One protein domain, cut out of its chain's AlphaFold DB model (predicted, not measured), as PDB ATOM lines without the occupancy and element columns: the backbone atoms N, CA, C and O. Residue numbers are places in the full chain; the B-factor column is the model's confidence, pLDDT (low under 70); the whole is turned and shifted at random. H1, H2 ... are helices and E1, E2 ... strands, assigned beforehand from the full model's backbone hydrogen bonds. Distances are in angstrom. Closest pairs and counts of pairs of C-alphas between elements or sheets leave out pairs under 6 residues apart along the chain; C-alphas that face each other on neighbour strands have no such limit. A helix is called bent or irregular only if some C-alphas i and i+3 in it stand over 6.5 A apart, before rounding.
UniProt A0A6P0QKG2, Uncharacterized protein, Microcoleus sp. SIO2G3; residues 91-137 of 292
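This is residues 91 to 137 of the 292 residues of an uncharacterized protein of Microcoleus sp. SIO2G3 (UniProt A0A6P0QKG2). A small strand hairpin, E1 and E2, makes one end of the domain, and two short helices, H1 and H2, make the other; the tail after H2 runs back toward the strand end. The printed part has 47 residues, with two named strands and two named helices in the order E1, E2, H1, H2 along the chain; the strands make an antiparallel sheet, and the class is mixed, helices and strands, with 24 residues in named elements. The whole is compact, radius of gyration of the C-alphas 10.8 A, spanning 30 by 21 by 15 A.

E1, residues 97 to 99, and E2, residues 105 to 107, are antiparallel at 160 degrees, with N 98 and O 106 2.9 A apart, within hydrogen-bond range. H1, residues 109 to 116, and H2, residues 121 to 130, form a helical hairpin and only just touch, with 3 pairs of C-alphas within 8 A, the closest Leu 116 and Arg 124 at 6.0 A; they run opposite ways at a steep tilt of 40 degrees. H2 is apart from both strands. Every O i to N i+4 pair is within hydrogen-bond range in H1, 4 of 6 in H2.

E1 begins at C-alpha 97 (312.729, 312.473, 300.436) and is 7.2 A long; E2 is 6.2 A. H1 is 10.7 A. H2, 15.0 A, ends at C-alpha 130 (317.533, 299.724, 290.949) and is irregular: C-alphas 122 and 125 are 7.1 A apart.

The C-alphas farthest apart, Glu 122 and Pro 137, are 30.7 A apart. The printed part has no cut, and the three links are tight. pLDDT is under 70 in 18 residues, among them 100 to 104 and 129 to 137.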
ATOM      1  N   HIS A  91     312.170 310.334 309.045       86.88
ATOM      2  CA  HIS A  91     312.651 311.058 307.866       86.88
ATOM      3  C   HIS A  91     311.745 312.251 307.569       86.88
ATOM      4  O   HIS A  91     310.523 312.182 307.713       86.88
ATOM      5  N   VAL A  92     312.350 313.355 307.136       83.25
ATOM      6  CA  VAL A  92     311.657 314.624 306.910       83.25
ATOM      7  C   VAL A  92     311.401 314.825 305.409       83.25
ATOM      8  O   VAL A  92     312.364 314.907 304.641       83.25
ATOM      9  N   PRO A  93     310.139 314.945 304.959       81.19
ATOM     10  CA  PRO A  93     309.838 315.292 303.572       81.19
ATOM     11  C   PRO A  93     310.485 316.625 303.153       81.19
ATOM     12  O   PRO A  93     310.612 317.545 303.954       81.19
ATOM     13  N   GLY A  94     310.919 316.737 301.899       72.06
ATOM     14  CA  GLY A  94     311.654 317.893 301.362       72.06
ATOM     15  C   GLY A  94     313.155 317.908 301.682       72.06
ATOM     16  O   GLY A  94     313.904 318.585 300.978       72.06
ATOM     17  N   LYS A  95     313.592 317.127 302.679       78.88
ATOM     18  CA  LYS A  95     314.997 316.966 303.080       78.88
ATOM     19  C   LYS A  95     315.510 315.552 302.815       78.88
ATOM     20  O   LYS A  95     316.504 315.358 302.121       78.88
ATOM     21  N   ASP A  96     314.828 314.564 303.382       81.38
ATOM     22  CA  ASP A  96     315.204 313.155 303.307       81.38
ATOM     23  C   ASP A  96     314.505 312.434 302.148       81.38
ATOM     24  O   ASP A  96     314.985 311.396 301.701       81.38
ATOM     25  N   PHE A  97     313.398 312.975 301.636       84.44
ATOM     26  CA  PHE A  97     312.729 312.473 300.436       84.44
ATOM     27  C   PHE A  97     311.815 313.519 299.784       84.44
ATOM     28  O   PHE A  97     311.350 314.441 300.450       84.44
ATOM     29  N   SER A  98     311.506 313.358 298.498       76.88
ATOM     30  CA  SER A  98     310.509 314.157 297.767       76.88
ATOM     31  C   SER A  98     309.765 313.309 296.733       76.88
ATOM     32  O   SER A  98     310.179 312.194 296.416       76.88
ATOM     33  N   ILE A  99     308.643 313.811 296.215       72.88
ATOM     34  CA  ILE A  99     307.897 313.148 295.137       72.88
ATOM     35  C   ILE A  99     308.424 313.676 293.803       72.88
ATOM     36  O   ILE A  99     308.542 314.881 293.603       72.88
ATOM     37  N   HIS A 100     308.762 312.778 292.879       69.00
ATOM     38  CA  HIS A 100     309.198 313.184 291.548       69.00
ATOM     39  C   HIS A 100     307.985 313.647 290.708       69.00
ATOM     40  O   HIS A 100     306.958 312.966 290.722       69.00
ATOM     41  N   PRO A 101     308.090 314.709 289.880       54.88
ATOM     42  CA  PRO A 101     306.970 315.219 289.069       54.88
ATOM     43  C   PRO A 101     306.343 314.206 288.098       54.88
ATOM     44  O   PRO A 101     305.221 314.378 287.638       54.88
ATOM     45  N   LYS A 102     307.080 313.146 287.744       56.75
ATOM     46  CA  LYS A 102     306.592 312.036 286.900       56.75
ATOM     47  C   LYS A 102     306.066 310.838 287.707       56.75
ATOM     48  O   LYS A 102     305.891 309.763 287.140       56.75
ATOM     49  N   GLY A 103     305.847 311.015 289.007       59.06
ATOM     50  CA  GLY A 103     305.518 309.955 289.954       59.06
ATOM     51  C   GLY A 103     306.756 309.261 290.528       59.06
ATOM     52  O   GLY A 103     307.846 309.316 289.952       59.06
ATOM     53  N   GLY A 104     306.562 308.596 291.668       68.38
ATOM     54  CA  GLY A 104     307.618 307.930 292.433       68.38
ATOM     55  C   GLY A 104     308.241 308.819 293.514       68.38
ATOM     56  O   GLY A 104     308.033 310.032 293.545       68.38
ATOM     57  N   LEU A 105     309.003 308.194 294.411       74.88
ATOM     58  CA  LEU A 105     309.729 308.866 295.486       74.88
ATOM     59  C   LEU A 105     311.210 308.973 295.142       74.88
ATOM     60  O   LEU A 105     311.830 308.013 294.688       74.88
ATOM     61  N   ILE A 106     311.772 310.141 295.407       75.75
ATOM     62  CA  ILE A 106     313.205 310.393 295.415       75.75
ATOM     63  C   ILE A 106     313.636 310.355 296.880       75.75
ATOM     64  O   ILE A 106     313.039 311.044 297.705       75.75
ATOM     65  N   LEU A 107     314.645 309.554 297.215       80.94
ATOM     66  CA  LEU A 107     315.074 309.304 298.596       80.94
ATOM     67  C   LEU A 107     316.526 309.735 298.807       80.94
ATOM     68  O   LEU A 107     317.374 309.527 297.939       80.94
ATOM     69  N   SER A 108     316.831 310.284 299.981       79.62
ATOM     70  CA  SER A 108     318.205 310.535 300.410       79.62
ATOM     71  C   SER A 108     318.898 309.203 300.683       79.62
ATOM     72  O   SER A 108     318.247 308.179 300.894       79.62
ATOM     73  N   SER A 109     320.232 309.189 300.729       79.69
ATOM     74  CA  SER A 109     320.967 307.956 301.048       79.69
ATOM     75  C   SER A 109     320.552 307.360 302.400       79.69
ATOM     76  O   SER A 109     320.438 306.145 302.521       79.69
ATOM     77  N   ASN A 110     320.259 308.209 303.390       81.50
ATOM     78  CA  ASN A 110     319.828 307.769 304.716       81.50
ATOM     79  C   ASN A 110     318.395 307.217 304.707       81.50
ATOM     80  O   ASN A 110     318.149 306.165 305.294       81.50
ATOM     81  N   ALA A 111     317.462 307.897 304.032       83.44
ATOM     82  CA  ALA A 111     316.085 307.421 303.875       83.44
ATOM     83  C   ALA A 111     316.029 306.094 303.115       83.44
ATOM     84  O   ALA A 111     315.305 305.177 303.502       83.44
ATOM     85  N   ASN A 112     316.851 305.973 302.072       84.00
ATOM     86  CA  ASN A 112     316.946 304.777 301.253       84.00
ATOM     87  C   ASN A 112     317.420 303.563 302.070       84.00
ATOM     88  O   ASN A 112     316.732 302.546 302.124       84.00
ATOM     89  N   GLU A 113     318.548 303.682 302.777       85.06
ATOM     90  CA  GLU A 113     319.049 302.580 303.611       85.06
ATOM     91  C   GLU A 113     318.067 302.221 304.733       85.06
ATOM     92  O   GLU A 113     317.853 301.043 305.009       85.06
ATOM     93  N   SER A 114     317.387 303.212 305.314       86.38
ATOM     94  CA  SER A 114     316.381 302.978 306.349       86.38
ATOM     95  C   SER A 114     315.176 302.174 305.845       86.38
ATOM     96  O   SER A 114     314.671 301.326 306.576       86.38
ATOM     97  N   ILE A 115     314.711 302.367 304.605       84.88
ATOM     98  CA  ILE A 115     313.658 301.512 304.021       84.88
ATOM     99  C   ILE A 115     314.188 300.095 303.762       84.88
ATOM    100  O   ILE A 115     313.494 299.116 304.039       84.88
ATOM    101  N   LEU A 116     315.423 299.968 303.268       84.50
ATOM    102  CA  LEU A 116     316.027 298.667 302.961       84.50
ATOM    103  C   LEU A 116     316.214 297.776 304.200       84.50
ATOM    104  O   LEU A 116     316.266 296.554 304.061       84.50
ATOM    105  N   GLU A 117     316.267 298.340 305.409       85.19
ATOM    106  CA  GLU A 117     316.304 297.570 306.662       85.19
ATOM    107  C   GLU A 117     315.082 296.656 306.846       85.19
ATOM    108  O   GLU A 117     315.229 295.553 307.379       85.19
ATOM    109  N   ASP A 118     313.908 297.051 306.347       82.06
ATOM    110  CA  ASP A 118     312.676 296.253 306.470       82.06
ATOM    111  C   ASP A 118     312.508 295.243 305.328       82.06
ATOM    112  O   ASP A 118     311.663 294.348 305.380       82.06
ATOM    113  N   VAL A 119     313.327 295.370 304.285       79.75
ATOM    114  CA  VAL A 119     313.315 294.484 303.124       79.75
ATOM    115  C   VAL A 119     314.092 293.202 303.456       79.75
ATOM    116  O   VAL A 119     315.180 293.287 304.041       79.75
ATOM    117  N   PRO A 120     313.603 292.006 303.069       77.38
ATOM    118  CA  PRO A 120     314.360 290.768 303.238       77.38
ATOM    119  C   PRO A 120     315.720 290.836 302.532       77.38
ATOM    120  O   PRO A 120     315.826 291.342 301.417       77.38
ATOM    121  N   GLU A 121     316.759 290.305 303.178       76.69
ATOM    122  CA  GLU A 121     318.163 290.459 302.761       76.69
ATOM    123  C   GLU A 121     318.412 290.066 301.297       76.69
ATOM    124  O   GLU A 121     319.107 290.773 300.572       76.69
ATOM    125  N   GLU A 122     317.752 289.004 300.833       68.56
ATOM    126  CA  GLU A 122     317.829 288.490 299.461       68.56
ATOM    127  C   GLU A 122     317.335 289.464 298.375       68.56
ATOM    128  O   GLU A 122     317.725 289.323 297.216       68.56
ATOM    129  N   PHE A 123     316.532 290.472 298.733       66.75
ATOM    130  CA  PHE A 123     316.041 291.500 297.808       66.75
ATOM    131  C   PHE A 123     316.762 292.844 297.952       66.75
ATOM    132  O   PHE A 123     316.617 293.701 297.078       66.75
ATOM    133  N   ARG A 124     317.550 293.052 299.019       78.56
ATOM    134  CA  ARG A 124     318.179 294.354 299.309       78.56
ATOM    135  C   ARG A 124     319.155 294.783 298.230       78.56
ATOM    136  O   ARG A 124     319.117 295.932 297.815       78.56
ATOM    137  N   ASP A 125     320.009 293.876 297.762       70.88
ATOM    138  CA  ASP A 125     321.028 294.211 296.760       70.88
ATOM    139  C   ASP A 125     320.411 294.509 295.390       70.88
ATOM    140  O   ASP A 125     320.854 295.424 294.699       70.88
ATOM    141  N   MET A 126     319.349 293.783 295.031       66.69
ATOM    142  CA  MET A 126     318.563 294.053 293.828       66.69
ATOM    143  C   MET A 126     317.900 295.431 293.914       66.69
ATOM    144  O   MET A 126     318.046 296.243 293.007       66.69
ATOM    145  N   LEU A 127     317.225 295.725 295.028       69.06
ATOM    146  CA  LEU A 127     316.573 297.016 295.229       69.06
ATOM    147  C   LEU A 127     317.586 298.159 295.307       69.06
ATOM    148  O   LEU A 127     317.351 299.207 294.725       69.06
ATOM    149  N   ARG A 128     318.751 297.958 295.931       71.31
ATOM    150  CA  ARG A 128     319.826 298.960 295.982       71.31
ATOM    151  C   ARG A 128     320.407 299.261 294.593       71.31
ATOM    152  O   ARG A 128     320.812 300.393 294.355       71.31
ATOM    153  N   ALA A 129     320.457 298.279 293.690       63.72
ATOM    154  CA  ALA A 129     320.929 298.474 292.316       63.72
ATOM    155  C   ALA A 129     319.923 299.239 291.434       63.72
ATOM    156  O   ALA A 129     320.339 299.970 290.538       63.72
ATOM    157  N   GLU A 130     318.625 299.082 291.700       60.38
ATOM    158  CA  GLU A 130     317.533 299.724 290.949       60.38
ATOM    159  C   GLU A 130     317.120 301.088 291.534       60.38
ATOM    160  O   GLU A 130     316.639 301.964 290.814       60.38
ATOM    161  N   LEU A 131     317.333 301.309 292.836       61.53
ATOM    162  CA  LEU A 131     317.113 302.596 293.491       61.53
ATOM    163  C   LEU A 131     318.244 303.546 293.098       61.53
ATOM    164  O   LEU A 131     319.315 303.571 293.706       61.53
ATOM    165  N   LEU A 132     317.994 304.335 292.051       51.78
ATOM    166  CA  LEU A 132     318.870 305.421 291.633       51.78
ATOM    167  C   LEU A 132     319.191 306.308 292.844       51.78
ATOM    168  O   LEU A 132     318.306 306.956 293.403       51.78
ATOM    169  N   GLN A 133     320.469 306.358 293.228       48.41
ATOM    170  CA  GLN A 133     320.976 307.381 294.135       48.41
ATOM    171  C   GLN A 133     320.890 308.727 293.414       48.41
ATOM    172  O   GLN A 133     321.807 309.136 292.705       48.41
ATOM    173  N   ALA A 134     319.754 309.397 293.548       49.84
ATOM    174  CA  ALA A 134     319.651 310.803 293.226       49.84
ATOM    175  C   ALA A 134     320.178 311.585 294.431       49.84
ATOM    176  O   ALA A 134     319.667 311.442 295.542       49.84
ATOM    177  N   GLU A 135     321.195 312.420 294.223       48.53
ATOM    178  CA  GLU A 135     321.411 313.539 295.135       48.53
ATOM    179  C   GLU A 135     320.159 314.410 295.049       48.53
ATOM    180  O   GLU A 135     319.943 315.114 294.063       48.53
ATOM    181  N   LEU A 136     319.289 314.295 296.050       51.56
ATOM    182  CA  LEU A 136     318.190 315.227 296.235       51.56
ATOM    183  C   LEU A 136     318.792 316.617 296.426       51.56
ATOM    184  O   LEU A 136     319.539 316.820 297.388       51.56
ATOM    185  N   PRO A 137     318.456 317.597 295.573       59.69
ATOM    186  CA  PRO A 137     318.512 318.973 296.017       59.69
ATOM    187  C   PRO A 137     317.605 319.050 297.244       59.69
ATOM    188  O   PRO A 137     316.433 318.683 297.162       59.69
TER     189      PRO A 137